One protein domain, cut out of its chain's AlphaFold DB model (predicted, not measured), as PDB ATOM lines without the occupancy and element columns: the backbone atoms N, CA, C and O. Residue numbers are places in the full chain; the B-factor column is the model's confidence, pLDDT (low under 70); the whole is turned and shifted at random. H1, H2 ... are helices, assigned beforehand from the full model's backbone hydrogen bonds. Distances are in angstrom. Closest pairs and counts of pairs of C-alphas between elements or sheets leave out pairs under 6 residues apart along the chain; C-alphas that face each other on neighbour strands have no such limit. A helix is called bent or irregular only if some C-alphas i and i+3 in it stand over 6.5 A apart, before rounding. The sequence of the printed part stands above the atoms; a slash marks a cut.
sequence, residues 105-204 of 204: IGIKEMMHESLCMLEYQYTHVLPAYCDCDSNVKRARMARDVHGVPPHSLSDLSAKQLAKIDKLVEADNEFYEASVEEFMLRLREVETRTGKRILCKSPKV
ATOM      1  N   ILE A 105     164.489 173.830 126.290       96.81
ATOM      2  CA  ILE A 105     163.263 174.597 126.525       96.81
ATOM      3  C   ILE A 105     162.927 174.433 128.006       96.81
ATOM      4  O   ILE A 105     162.934 173.312 128.516       96.81
ATOM      5  N   GLY A 106     162.632 175.543 128.679       96.56
ATOM      6  CA  GLY A 106     162.199 175.553 130.070       96.56
ATOM      7  C   GLY A 106     160.829 176.203 130.214       96.56
ATOM      8  O   GLY A 106     160.516 177.157 129.507       96.56
ATOM      9  N   ILE A 107     160.035 175.702 131.157       97.25
ATOM     10  CA  ILE A 107     158.715 176.226 131.516       97.25
ATOM     11  C   ILE A 107     158.792 176.777 132.936       97.25
ATOM     12  O   ILE A 107     159.201 176.083 133.869       97.25
ATOM     13  N   LYS A 108     158.394 178.036 133.119       93.44
ATOM     14  CA  LYS A 108     158.532 178.748 134.397       93.44
ATOM     15  C   LYS A 108     157.742 178.074 135.521       93.44
ATOM     16  O   LYS A 108     158.234 177.947 136.641       93.44
ATOM     17  N   GLU A 109     156.541 177.610 135.211       92.44
ATOM     18  CA  GLU A 109     155.621 176.883 136.084       92.44
ATOM     19  C   GLU A 109     156.203 175.526 136.514       92.44
ATOM     20  O   GLU A 109     155.801 174.976 137.537       92.44
ATOM     21  N   MET A 110     157.189 175.023 135.768       93.44
ATOM     22  CA  MET A 110     157.896 173.762 135.988       93.44
ATOM     23  C   MET A 110     159.410 174.001 136.080       93.44
ATOM     24  O   MET A 110     160.216 173.280 135.489       93.44
ATOM     25  N   MET A 111     159.823 175.069 136.775       92.50
ATOM     26  CA  MET A 111     161.228 175.494 136.804       92.50
ATOM     27  C   MET A 111     162.164 174.405 137.357       92.50
ATOM     28  O   MET A 111     163.272 174.233 136.857       92.50
ATOM     29  N   HIS A 112     161.724 173.623 138.349       93.12
ATOM     30  CA  HIS A 112     162.523 172.509 138.869       93.12
ATOM     31  C   HIS A 112     162.762 171.432 137.810       93.12
ATOM     32  O   HIS A 112     163.891 170.990 137.615       93.12
ATOM     33  N   GLU A 113     161.700 171.019 137.127       95.31
ATOM     34  CA  GLU A 113     161.740 170.029 136.058       95.31
ATOM     35  C   GLU A 113     162.579 170.544 134.883       95.31
ATOM     36  O   GLU A 113     163.387 169.798 134.337       95.31
ATOM     37  N   SER A 114     162.465 171.833 134.554       96.56
ATOM     38  CA  SER A 114     163.261 172.492 133.513       96.56
ATOM     39  C   SER A 114     164.757 172.428 133.820       96.56
ATOM     40  O   SER A 114     165.546 172.033 132.966       96.56
ATOM     41  N   LEU A 115     165.161 172.720 135.060       95.69
ATOM     42  CA  LEU A 115     166.561 172.607 135.482       95.69
ATOM     43  C   LEU A 115     167.061 171.155 135.471       95.69
ATOM     44  O   LEU A 115     168.186 170.902 135.050       95.69
ATOM     45  N   CYS A 116     166.224 170.196 135.873       96.31
ATOM     46  CA  CYS A 116     166.550 168.772 135.780       96.31
ATOM     47  C   CYS A 116     166.771 168.317 134.335       96.31
ATOM     48  O   CYS A 116     167.716 167.580 134.053       96.31
ATOM     49  N   MET A 117     165.920 168.781 133.418       97.81
ATOM     50  CA  MET A 117     166.069 168.534 131.987       97.81
ATOM     51  C   MET A 117     167.357 169.159 131.448       97.81
ATOM     52  O   MET A 117     168.097 168.483 130.739       97.81
ATOM     53  N   LEU A 118     167.671 170.401 131.830       97.56
ATOM     54  CA  LEU A 118     168.907 171.079 131.435       97.56
ATOM     55  C   LEU A 118     170.157 170.328 131.919       97.56
ATOM     56  O   LEU A 118     171.069 170.070 131.132       97.56
ATOM     57  N   GLU A 119     170.199 169.940 133.196       97.19
ATOM     58  CA  GLU A 119     171.337 169.205 133.757       97.19
ATOM     59  C   GLU A 119     171.492 167.829 133.104       97.19
ATOM     60  O   GLU A 119     172.611 167.435 132.765       97.19
ATOM     61  N   TYR A 120     170.389 167.121 132.842       98.00
ATOM     62  CA  TYR A 120     170.429 165.859 132.105       98.00
ATOM     63  C   TYR A 120     170.932 166.046 130.670       98.00
ATOM     64  O   TYR A 120     171.749 165.259 130.202       98.00
ATOM     65  N   GLN A 121     170.486 167.079 129.954       97.12
ATOM     66  CA  GLN A 121     170.955 167.339 128.592       97.12
ATOM     67  C   GLN A 121     172.448 167.678 128.550       97.12
ATOM     68  O   GLN A 121     173.120 167.301 127.593       97.12
ATOM     69  N   TYR A 122     172.963 168.354 129.580       97.81
ATOM     70  CA  TYR A 122     174.374 168.721 129.686       97.81
ATOM     71  C   TYR A 122     175.276 167.553 130.119       97.81
ATOM     72  O   TYR A 122     176.377 167.394 129.600       97.81
ATOM     73  N   THR A 123     174.831 166.741 131.082       97.75
ATOM     74  CA  THR A 123     175.666 165.705 131.724       97.75
ATOM     75  C   THR A 123     175.361 164.280 131.266       97.75
ATOM     76  O   THR A 123     176.138 163.370 131.545       97.75
ATOM     77  N   HIS A 124     174.216 164.067 130.612       97.19
ATOM     78  CA  HIS A 124     173.621 162.759 130.313       97.19
ATOM     79  C   HIS A 124     173.344 161.877 131.541       97.19
ATOM     80  O   HIS A 124     173.073 160.683 131.410       97.19
ATOM     81  N   VAL A 125     173.359 162.458 132.742       97.12
ATOM     82  CA  VAL A 125     173.064 161.772 133.999       97.12
ATOM     83  C   VAL A 125     171.938 162.517 134.692       97.12
ATOM     84  O   VAL A 125     172.041 163.712 134.933       97.12
ATOM     85  N   LEU A 126     170.853 161.818 135.036       96.88
ATOM     86  CA  LEU A 126     169.765 162.437 135.791       96.88
ATOM     87  C   LEU A 126     170.107 162.418 137.291       96.88
ATOM     88  O   LEU A 126     170.175 161.317 137.869       96.88
ATOM     89  N   PRO A 127     170.293 163.587 137.936       95.56
ATOM     90  CA  PRO A 127     170.627 163.661 139.352       95.56
ATOM     91  C   PRO A 127     169.571 162.985 140.218       95.56
ATOM     92  O   PRO A 127     168.383 162.987 139.896       95.56
ATOM     93  N   ALA A 128     169.983 162.437 141.361       95.56
ATOM     94  CA  ALA A 128     169.053 161.755 142.259       95.56
ATOM     95  C   ALA A 128     167.907 162.674 142.713       95.56
ATOM     96  O   ALA A 128     166.766 162.244 142.724       95.56
ATOM     97  N   TYR A 129     168.186 163.952 142.994       94.06
ATOM     98  CA  TYR A 129     167.172 164.914 143.441       94.06
ATOM     99  C   TYR A 129     166.099 165.233 142.380       94.06
ATOM    100  O   TYR A 129     165.041 165.771 142.712       94.06
ATOM    101  N   CYS A 130     166.363 164.931 141.107       95.31
ATOM    102  CA  CYS A 130     165.398 165.110 140.029       95.31
ATOM    103  C   CYS A 130     164.349 164.000 139.998       95.31
ATOM    104  O   CYS A 130     163.221 164.255 139.580       95.31
ATOM    105  N   ASP A 131     164.695 162.813 140.496       95.38
ATOM    106  CA  ASP A 131     163.772 161.694 140.610       95.38
ATOM    107  C   ASP A 131     162.775 161.927 141.755       95.38
ATOM    108  O   ASP A 131     163.143 162.003 142.932       95.38
ATOM    109  N   CYS A 132     161.499 162.042 141.393       90.44
ATOM    110  CA  CYS A 132     160.366 162.221 142.293       90.44
ATOM    111  C   CYS A 132     160.182 161.071 143.280       90.44
ATOM    112  O   CYS A 132     159.578 161.283 144.333       90.44
ATOM    113  N   ASP A 133     160.664 159.877 142.933       91.69
ATOM    114  CA  ASP A 133     160.609 158.699 143.795       91.69
ATOM    115  C   ASP A 133     161.837 158.588 144.708       91.69
ATOM    116  O   ASP A 133     161.881 157.741 145.605       91.69
ATOM    117  N   SER A 134     162.823 159.475 144.543       92.44
ATOM    118  CA  SER A 134     163.971 159.532 145.436       92.44
ATOM    119  C   SER A 134     163.635 160.208 146.769       92.44
ATOM    120  O   SER A 134     162.803 161.111 146.878       92.44
ATOM    121  N   ASN A 135     164.384 159.829 147.803       89.50
ATOM    122  CA  ASN A 135     164.370 160.519 149.094       89.50
ATOM    123  C   ASN A 135     165.300 161.747 149.125       89.50
ATOM    124  O   ASN A 135     165.462 162.374 150.175       89.50
ATOM    125  N   VAL A 136     165.937 162.093 148.000       91.12
ATOM    126  CA  VAL A 136     166.867 163.221 147.925       91.12
ATOM    127  C   VAL A 136     166.068 164.504 147.723       91.12
ATOM    128  O   VAL A 136     165.289 164.644 146.785       91.12
ATOM    129  N   LYS A 137     166.248 165.468 148.630       86.50
ATOM    130  CA  LYS A 137     165.522 166.739 148.561       86.50
ATOM    131  C   LYS A 137     166.015 167.582 147.385       86.50
ATOM    132  O   LYS A 137     167.216 167.798 147.239       86.50
ATOM    133  N   ARG A 138     165.072 168.126 146.613       86.75
ATOM    134  CA  ARG A 138     165.332 169.183 145.628       86.75
ATOM    135  C   ARG A 138     165.855 170.432 146.340       86.75
ATOM    136  O   ARG A 138     165.349 170.797 147.406       86.75
ATOM    137  N   ALA A 139     166.858 171.085 145.756       82.12
ATOM    138  CA  ALA A 139     167.326 172.376 146.248       82.12
ATOM    139  C   ALA A 139     166.183 173.392 146.172       82.12
ATOM    140  O   ALA A 139     165.454 173.422 145.188       82.12
ATOM    141  N   ARG A 140     166.013 174.233 147.196       84.25
ATOM    142  CA  ARG A 140     165.015 175.307 147.149       84.25
ATOM    143  C   ARG A 140     165.492 176.382 146.177       84.25
ATOM    144  O   ARG A 140     166.576 176.926 146.360       84.25
ATOM    145  N   MET A 141     164.667 176.727 145.194       83.31
ATOM    146  CA  MET A 141     164.961 177.860 144.320       83.31
ATOM    147  C   MET A 141     164.768 179.166 145.087       83.31
ATOM    148  O   MET A 141     163.759 179.360 145.775       83.31
ATOM    149  N   ALA A 142     165.754 180.056 144.983       85.56
ATOM    150  CA  ALA A 142     165.606 181.412 145.474       85.56
ATOM    151  C   ALA A 142     164.490 182.095 144.678       85.56
ATOM    152  O   ALA A 142     164.461 182.041 143.451       85.56
ATOM    153  N   ARG A 143     163.558 182.724 145.392       84.31
ATOM    154  CA  ARG A 143     162.533 183.565 144.787       84.31
ATOM    155  C   ARG A 143     162.914 185.008 145.055       84.31
ATOM    156  O   ARG A 143     162.798 185.458 146.192       84.31
ATOM    157  N   ASP A 144     163.337 185.705 144.013       85.38
ATOM    158  CA  ASP A 144     163.440 187.158 144.025       85.38
ATOM    159  C   ASP A 144     162.204 187.733 143.327       85.38
ATOM    160  O   ASP A 144     161.823 187.295 142.243       85.38
ATOM    161  N   VAL A 145     161.523 188.658 144.000       83.44
ATOM    162  CA  VAL A 145     160.340 189.351 143.465       83.44
ATOM    163  C   VAL A 145     160.667 190.778 143.035       83.44
ATOM    164  O   VAL A 145     159.765 191.490 142.614       83.44
ATOM    165  N   HIS A 146     161.925 191.215 143.165       81.62
ATOM    166  CA  HIS A 146     162.410 192.538 142.764       81.62
ATOM    167  C   HIS A 146     161.544 193.707 143.273       81.62
ATOM    168  O   HIS A 146     161.311 194.684 142.569       81.62
ATOM    169  N   GLY A 147     161.027 193.596 144.504       82.31
ATOM    170  CA  GLY A 147     160.162 194.616 145.114       82.31
ATOM    171  C   GLY A 147     158.768 194.745 144.483       82.31
ATOM    172  O   GLY A 147     158.024 195.662 144.834       82.31
ATOM    173  N   VAL A 148     158.390 193.841 143.572       76.25
ATOM    174  CA  VAL A 148     157.054 193.806 142.970       76.25
ATOM    175  C   VAL A 148     156.058 193.275 144.008       76.25
ATOM    176  O   VAL A 148     156.229 192.155 144.506       76.25
ATOM    177  N   PRO A 149     155.006 194.044 144.355       79.38
ATOM    178  CA  PRO A 149     153.980 193.576 145.275       79.38
ATOM    179  C   PRO A 149     153.291 192.302 144.761       79.38
ATOM    180  O   PRO A 149     153.154 192.119 143.545       79.38
ATOM    181  N   PRO A 150     152.808 191.430 145.664       81.44
ATOM    182  CA  PRO A 150     151.949 190.324 145.268       81.44
ATOM    183  C   PRO A 150     150.727 190.840 144.502       81.44
ATOM    184  O   PRO A 150     150.115 191.822 144.914       81.44
ATOM    185  N   HIS A 151     150.383 190.159 143.417       82.94
ATOM    186  CA  HIS A 151     149.223 190.441 142.576       82.94
ATOM    187  C   HIS A 151     148.569 189.118 142.173       82.94
ATOM    188  O   HIS A 151     149.223 188.071 142.154       82.94
ATOM    189  N   SER A 152     147.275 189.172 141.883       87.56
ATOM    190  CA  SER A 152     146.444 188.031 141.520       87.56
ATOM    191  C   SER A 152     145.638 188.337 140.262       87.56
ATOM    192  O   SER A 152     145.272 189.481 140.012       87.56
ATOM    193  N   LEU A 153     145.278 187.302 139.499       88.25
ATOM    194  CA  LEU A 153     144.325 187.446 138.392       88.25
ATOM    195  C   LEU A 153     142.959 187.955 138.873       88.25
ATOM    196  O   LEU A 153     142.264 188.635 138.128       88.25
ATOM    197  N   SER A 154     142.596 187.684 140.132       90.31
ATOM    198  CA  SER A 154     141.378 188.222 140.755       90.31
ATOM    199  C   SER A 154     141.373 189.746 140.888       90.31
ATOM    200  O   SER A 154     140.316 190.325 141.123       90.31
ATOM    201  N   ASP A 155     142.538 190.387 140.774       86.62
ATOM    202  CA  ASP A 155     142.682 191.840 140.866       86.62
ATOM    203  C   ASP A 155     142.353 192.529 139.527       86.62
ATOM    204  O   ASP A 155     142.204 193.752 139.477       86.62
ATOM    205  N   LEU A 156     142.224 191.750 138.444       91.25
ATOM    206  CA  LEU A 156     141.970 192.226 137.089       91.25
ATOM    207  C   LEU A 156     140.484 192.134 136.736       91.25
ATOM    208  O   LEU A 156     139.808 191.138 136.990       91.25
ATOM    209  N   SER A 157     139.972 193.175 136.084       93.94
ATOM    210  CA  SER A 157     138.637 193.136 135.490       93.94
ATOM    211  C   SER A 157     138.611 192.264 134.230       93.94
ATOM    212  O   SER A 157     139.612 192.133 133.526       93.94
ATOM    213  N   ALA A 158     137.434 191.748 133.871       95.69
ATOM    214  CA  ALA A 158     137.248 191.002 132.621       95.69
ATOM    215  C   ALA A 158     137.674 191.810 131.377       95.69
ATOM    216  O   ALA A 158     138.218 191.253 130.429       95.69
ATOM    217  N   LYS A 159     137.478 193.136 131.398       94.88
ATOM    218  CA  LYS A 159     137.920 194.030 130.319       94.88
ATOM    219  C   LYS A 159     139.448 194.084 130.214       94.88
ATOM    220  O   LYS A 159     139.974 194.088 129.107       94.88
ATOM    221  N   GLN A 160     140.152 194.133 131.345       94.25
ATOM    222  CA  GLN A 160     141.618 194.124 131.370       94.25
ATOM    223  C   GLN A 160     142.174 192.783 130.900       94.25
ATOM    224  O   GLN A 160     143.096 192.778 130.095       94.25
ATOM    225  N   LEU A 161     141.580 191.671 131.343       95.81
ATOM    226  CA  LEU A 161     141.953 190.333 130.876       95.81
ATOM    227  C   LEU A 161     141.802 190.216 129.357       95.81
ATOM    228  O   LEU A 161     142.772 189.891 128.693       95.81
ATOM    229  N   ALA A 162     140.664 190.633 128.793       95.81
ATOM    230  CA  ALA A 162     140.463 190.612 127.343       95.81
ATOM    231  C   ALA A 162     141.490 191.467 126.572       95.81
ATOM    232  O   ALA A 162     141.889 191.125 125.460       95.81
ATOM    233  N   LYS A 163     141.934 192.591 127.150       95.44
ATOM    234  CA  LYS A 163     143.001 193.417 126.570       95.44
ATOM    235  C   LYS A 163     144.365 192.727 126.650       95.44
ATOM    236  O   LYS A 163     145.115 192.764 125.680       95.44
ATOM    237  N   ILE A 164     144.675 192.082 127.770       95.31
ATOM    238  CA  ILE A 164     145.896 191.283 127.920       95.31
ATOM    239  C   ILE A 164     145.888 190.121 126.925       95.31
ATOM    240  O   ILE A 164     146.856 189.990 126.187       95.31
ATOM    241  N   ASP A 165     144.794 189.362 126.835       95.94
ATOM    242  CA  ASP A 165     144.639 188.238 125.902       95.94
ATOM    243  C   ASP A 165     144.898 188.678 124.460       95.94
ATOM    244  O   ASP A 165     145.644 188.026 123.738       95.94
ATOM    245  N   LYS A 166     144.374 189.845 124.064       94.62
ATOM    246  CA  LYS A 166     144.647 190.436 122.749       94.62
ATOM    247  C   LYS A 166     146.129 190.784 122.541       94.62
ATOM    248  O   LYS A 166     146.629 190.658 121.430       94.62
ATOM    249  N   LEU A 167     146.842 191.242 123.574       93.56
ATOM    250  CA  LEU A 167     148.277 191.549 123.479       93.56
ATOM    251  C   LEU A 167     149.159 190.299 123.388       93.56
ATOM    252  O   LEU A 167     150.282 190.397 122.901       93.56
ATOM    253  N   VAL A 168     148.696 189.155 123.886       95.62
ATOM    254  CA  VAL A 168     149.507 187.932 123.981       95.62
ATOM    255  C   VAL A 168     148.930 186.770 123.178       95.62
ATOM    256  O   VAL A 168     149.359 185.641 123.365       95.62
ATOM    257  N   GLU A 169     147.989 187.023 122.269       96.06
ATOM    258  CA  GLU A 169     147.279 185.989 121.503       96.06
ATOM    259  C   GLU A 169     148.240 184.995 120.832       96.06
ATOM    260  O   GLU A 169     148.124 183.786 121.023       96.06
ATOM    261  N   ALA A 170     149.252 185.507 120.129       96.31
ATOM    262  CA  ALA A 170     150.251 184.676 119.463       96.31
ATOM    263  C   ALA A 170     151.177 183.962 120.470       96.31
ATOM    264  O   ALA A 170     151.568 182.813 120.263       96.31
ATOM    265  N   ASP A 171     151.506 184.626 121.584       97.38
ATOM    266  CA  ASP A 171     152.290 184.037 122.674       97.38
ATOM    267  C   ASP A 171     151.528 182.903 123.378       97.38
ATOM    268  O   ASP A 171     152.167 181.952 123.819       97.38
ATOM    269  N   ASN A 172     150.194 182.960 123.462       97.56
ATOM    270  CA  ASN A 172     149.373 181.894 124.041       97.56
ATOM    271  C   ASN A 172     149.451 180.618 123.195       97.56
ATOM    272  O   ASN A 172     149.775 179.558 123.728       97.56
ATOM    273  N   GLU A 173     149.235 180.726 121.879       97.94
ATOM    274  CA  GLU A 173     149.368 179.589 120.954       97.94
ATOM    275  C   GLU A 173     150.788 178.999 121.003       97.94
ATOM    276  O   GLU A 173     150.988 177.788 121.122       97.94
ATOM    277  N   PHE A 174     151.800 179.869 120.992       98.31
ATOM    278  CA  PHE A 174     153.193 179.458 121.120       98.31
ATOM    279  C   PHE A 174     153.501 178.771 122.462       98.31
ATOM    280  O   PHE A 174     154.242 177.781 122.502       98.31
ATOM    281  N   TYR A 175     152.961 179.285 123.567       98.25
ATOM    282  CA  TYR A 175     153.177 178.734 124.900       98.25
ATOM    283  C   TYR A 175     152.554 177.340 125.033       98.25
ATOM    284  O   TYR A 175     153.210 176.436 125.549       98.25
ATOM    285  N   GLU A 176     151.348 177.126 124.501       98.19
ATOM    286  CA  GLU A 176     150.716 175.802 124.450       98.19
ATOM    287  C   GLU A 176     151.600 174.783 123.715       98.19
ATOM    288  O   GLU A 176     151.914 173.721 124.265       98.19
ATOM    289  N   ALA A 177     152.097 175.141 122.527       98.50
ATOM    290  CA  ALA A 177     153.010 174.293 121.759       98.50
ATOM    291  C   ALA A 177     154.345 174.038 122.489       98.50
ATOM    292  O   ALA A 177     154.917 172.950 122.397       98.50
ATOM    293  N   SER A 178     154.848 175.028 123.233       98.25
ATOM    294  CA  SER A 178     156.087 174.912 124.014       98.25
ATOM    295  C   SER A 178     155.931 173.981 125.214       98.25
ATOM    296  O   SER A 178     156.830 173.188 125.498       98.25
ATOM    297  N   VAL A 179     154.787 174.035 125.900       98.19
ATOM    298  CA  VAL A 179     154.455 173.102 126.983       98.19
ATOM    299  C   VAL A 179     154.335 171.682 126.435       98.19
ATOM    300  O   VAL A 179     154.896 170.760 127.026       98.19
ATOM    301  N   GLU A 180     153.660 171.487 125.301       98.38
ATOM    302  CA  GLU A 180     153.555 170.169 124.666       98.38
ATOM    303  C   GLU A 180     154.939 169.586 124.336       98.38
ATOM    304  O   GLU A 180     155.260 168.474 124.762       98.38
ATOM    305  N   GLU A 181     155.786 170.358 123.650       98.44
ATOM    306  CA  GLU A 181     157.149 169.952 123.292       98.44
ATOM    307  C   GLU A 181     157.995 169.633 124.536       98.44
ATOM    308  O   GLU A 181     158.675 168.603 124.587       98.44
ATOM    309  N   PHE A 182     157.923 170.472 125.576       98.19
ATOM    310  CA  PHE A 182     158.612 170.231 126.844       98.19
ATOM    311  C   PHE A 182     158.184 168.901 127.475       98.19
ATOM    312  O   PHE A 182     159.028 168.101 127.884       98.19
ATOM    313  N   MET A 183     156.877 168.629 127.513       98.12
ATOM    314  CA  MET A 183     156.334 167.396 128.081       98.12
ATOM    315  C   MET A 183     156.735 166.155 127.279       98.12
ATOM    316  O   MET A 183     156.985 165.104 127.875       98.12
ATOM    317  N   LEU A 184     156.827 166.257 125.950       98.19
ATOM    318  CA  LEU A 184     157.332 165.180 125.096       98.19
ATOM    319  C   LEU A 184     158.796 164.855 125.421       98.19
ATOM    320  O   LEU A 184     159.109 163.701 125.727       98.19
ATOM    321  N   ARG A 185     159.671 165.870 125.446       98.06
ATOM    322  CA  ARG A 185     161.096 165.703 125.784       98.06
ATOM    323  C   ARG A 185     161.287 165.156 127.195       98.06
ATOM    324  O   ARG A 185     162.119 164.280 127.415       98.06
ATOM    325  N   LEU A 186     160.498 165.637 128.155       98.00
ATOM    326  CA  LEU A 186     160.540 165.159 129.536       98.00
ATOM    327  C   LEU A 186     160.229 163.662 129.614       98.00
ATOM    328  O   LEU A 186     161.008 162.907 130.192       98.00
ATOM    329  N   ARG A 187     159.144 163.209 128.978       98.06
ATOM    330  CA  ARG A 187     158.758 161.786 128.962       98.06
ATOM    331  C   ARG A 187     159.799 160.902 128.282       98.06
ATOM    332  O   ARG A 187     159.991 159.757 128.691       98.06
ATOM    333  N   GLU A 188     160.481 161.410 127.259       98.00
ATOM    334  CA  GLU A 188     161.591 160.705 126.616       98.00
ATOM    335  C   GLU A 188     162.746 160.469 127.601       98.00
ATOM    336  O   GLU A 188     163.269 159.355 127.690       98.00
ATOM    337  N   VAL A 189     163.112 161.484 128.393       98.06
ATOM    338  CA  VAL A 189     164.138 161.352 129.439       98.06
ATOM    339  C   VAL A 189     163.690 160.397 130.543       98.06
ATOM    340  O   VAL A 189     164.471 159.535 130.951       98.06
ATOM    341  N   GLU A 190     162.438 160.485 130.995       97.94
ATOM    342  CA  GLU A 190     161.888 159.544 131.981       97.94
ATOM    343  C   GLU A 190     161.946 158.099 131.464       97.94
ATOM    344  O   GLU A 190     162.414 157.204 132.166       97.94
ATOM    345  N   THR A 191     161.573 157.878 130.201       98.19
ATOM    346  CA  THR A 191     161.630 156.559 129.551       98.19
ATOM    347  C   THR A 191     163.060 156.027 129.473       98.19
ATOM    348  O   THR A 191     163.305 154.863 129.781       98.19
ATOM    349  N   ARG A 192     164.025 156.870 129.087       98.00
ATOM    350  CA  ARG A 192     165.439 156.478 128.960       98.00
ATOM    351  C   ARG A 192     166.095 156.163 130.297       98.00
ATOM    352  O   ARG A 192     166.955 155.291 130.368       98.00
ATOM    353  N   THR A 193     165.730 156.901 131.338       97.69
ATOM    354  CA  THR A 193     166.376 156.806 132.653       97.69
ATOM    355  C   THR A 193     165.649 155.872 133.615       97.69
ATOM    356  O   THR A 193     166.234 155.477 134.622       97.69
ATOM    357  N   GLY A 194     164.387 155.535 133.336       97.19
ATOM    358  CA  GLY A 194     163.514 154.791 134.245       97.19
ATOM    359  C   GLY A 194     163.113 155.575 135.501       97.19
ATOM    360  O   GLY A 194     162.597 154.982 136.445       97.19
ATOM    361  N   LYS A 195     163.371 156.887 135.540       96.69
ATOM    362  CA  LYS A 195     163.112 157.775 136.683       96.69
ATOM    363  C   LYS A 195     162.001 158.756 136.343       96.69
ATOM    364  O   LYS A 195     161.863 159.142 135.187       96.69
ATOM    365  N   ARG A 196     161.243 159.204 137.345       95.75
ATOM    366  CA  ARG A 196     160.170 160.190 137.142       95.75
ATOM    367  C   ARG A 196     160.645 161.582 137.521       95.75
ATOM    368  O   ARG A 196     161.021 161.812 138.662       95.75
ATOM    369  N   ILE A 197     160.598 162.516 136.583       95.44
ATOM    370  CA  ILE A 197     160.912 163.934 136.784       95.44
ATOM    371  C   ILE A 197     159.643 164.695 137.188       95.44
ATOM    372  O   ILE A 197     159.704 165.587 138.043       95.44
ATOM    373  N   LEU A 198     158.485 164.324 136.626       92.94
ATOM    374  CA  LEU A 198     157.205 164.967 136.920       92.94
ATOM    375  C   LEU A 198     156.574 164.423 138.212       92.94
ATOM    376  O   LEU A 198     156.125 163.272 138.293       92.94
ATOM    377  N   CYS A 199     156.477 165.272 139.234       85.50
ATOM    378  CA  CYS A 199     155.899 164.890 140.520       85.50
ATOM    379  C   CYS A 199     154.379 165.125 140.527       85.50
ATOM    380  O   CYS A 199     153.892 166.124 140.011       85.50
ATOM    381  N   LYS A 200     153.613 164.232 141.176       73.75
ATOM    382  CA  LYS A 200     152.132 164.292 141.241       73.75
ATOM    383  C   LYS A 200     151.577 165.544 141.938       73.75
ATOM    384  O   LYS A 200     150.375 165.792 141.882       73.75
ATOM    385  N   SER A 201     152.422 166.329 142.597       55.53
ATOM    386  CA  SER A 201     152.096 167.659 143.102       55.53
ATOM    387  C   SER A 201     153.396 168.437 143.296       55.53
ATOM    388  O   SER A 201     154.381 167.837 143.751       55.53
ATOM    389  N   PRO A 202     153.428 169.752 143.028       45.44
ATOM    390  CA  PRO A 202     154.467 170.583 143.603       45.44
ATOM    391  C   PRO A 202     154.367 170.430 145.123       45.44
ATOM    392  O   PRO A 202     153.304 170.635 145.711       45.44
ATOM    393  N   LYS A 203     155.461 170.022 145.769       38.47
ATOM    394  CA  LYS A 203     155.599 170.223 147.212       38.47
ATOM    395  C   LYS A 203     155.768 171.733 147.403       38.47
ATOM    396  O   LYS A 203     156.896 172.218 147.378       38.47
ATOM    397  N   VAL A 204     154.647 172.454 147.436       36.47
ATOM    398  CA  VAL A 204     154.588 173.868 147.834       36.47
ATOM    399  C   VAL A 204     154.901 173.964 149.319       36.47
ATOM    400  O   VAL A 204     154.353 173.136 150.082       36.47
TER     401      VAL A 204
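This is residues 105 to 204 of the 204 residues of an uncharacterized protein of Hondaea fermentalgiana (UniProt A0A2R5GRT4). A short helix, H1, lies beside the later part of a long bent helix, H2, and the link between them swings far out, with residues 142 to 152 standing free, before H2 returns along the other side of an open loop. The printed part has 100 residues, with two named helices, H1 then H2, and no named strand: all helix. It is loose, radius of gyration of the C-alphas 16.8 A, spanning 47 by 29 by 24 A.

H1, residues 108 to 123, begins at C-alpha (158.532, 178.748, 134.397); it is irregular, C-alphas 109 and 112 being 8.6 A apart. H2, residues 158 to 193, assigned as one helix by its hydrogen bonds, is bent, C-alphas 167 and 170 being 8.2 A apart: its arms are H2a, residues 158 to 167, and H2b, residues 170 to 193, which is 34.8 A long from first to last C-alpha and ends at Thr 193, with C-alpha 193 at (166.376, 156.806, 132.653).

H1 and H2b are close but not clearly touching; their closest C-alphas, of Met 117 and Leu 186, are 6.9 A apart. They run the same way at a steep tilt of 46 degrees. H2a is about perpendicular to H2b, 75 degrees. H1 and H2a are apart. Every O i to N i+4 pair is within hydrogen-bond range in H2a and H2b, and 10 of 12 in H1.

The printed part has no cut. The link from H1 to H2, 34 residues, is long. Residues 201 to 204 have pLDDT under 70.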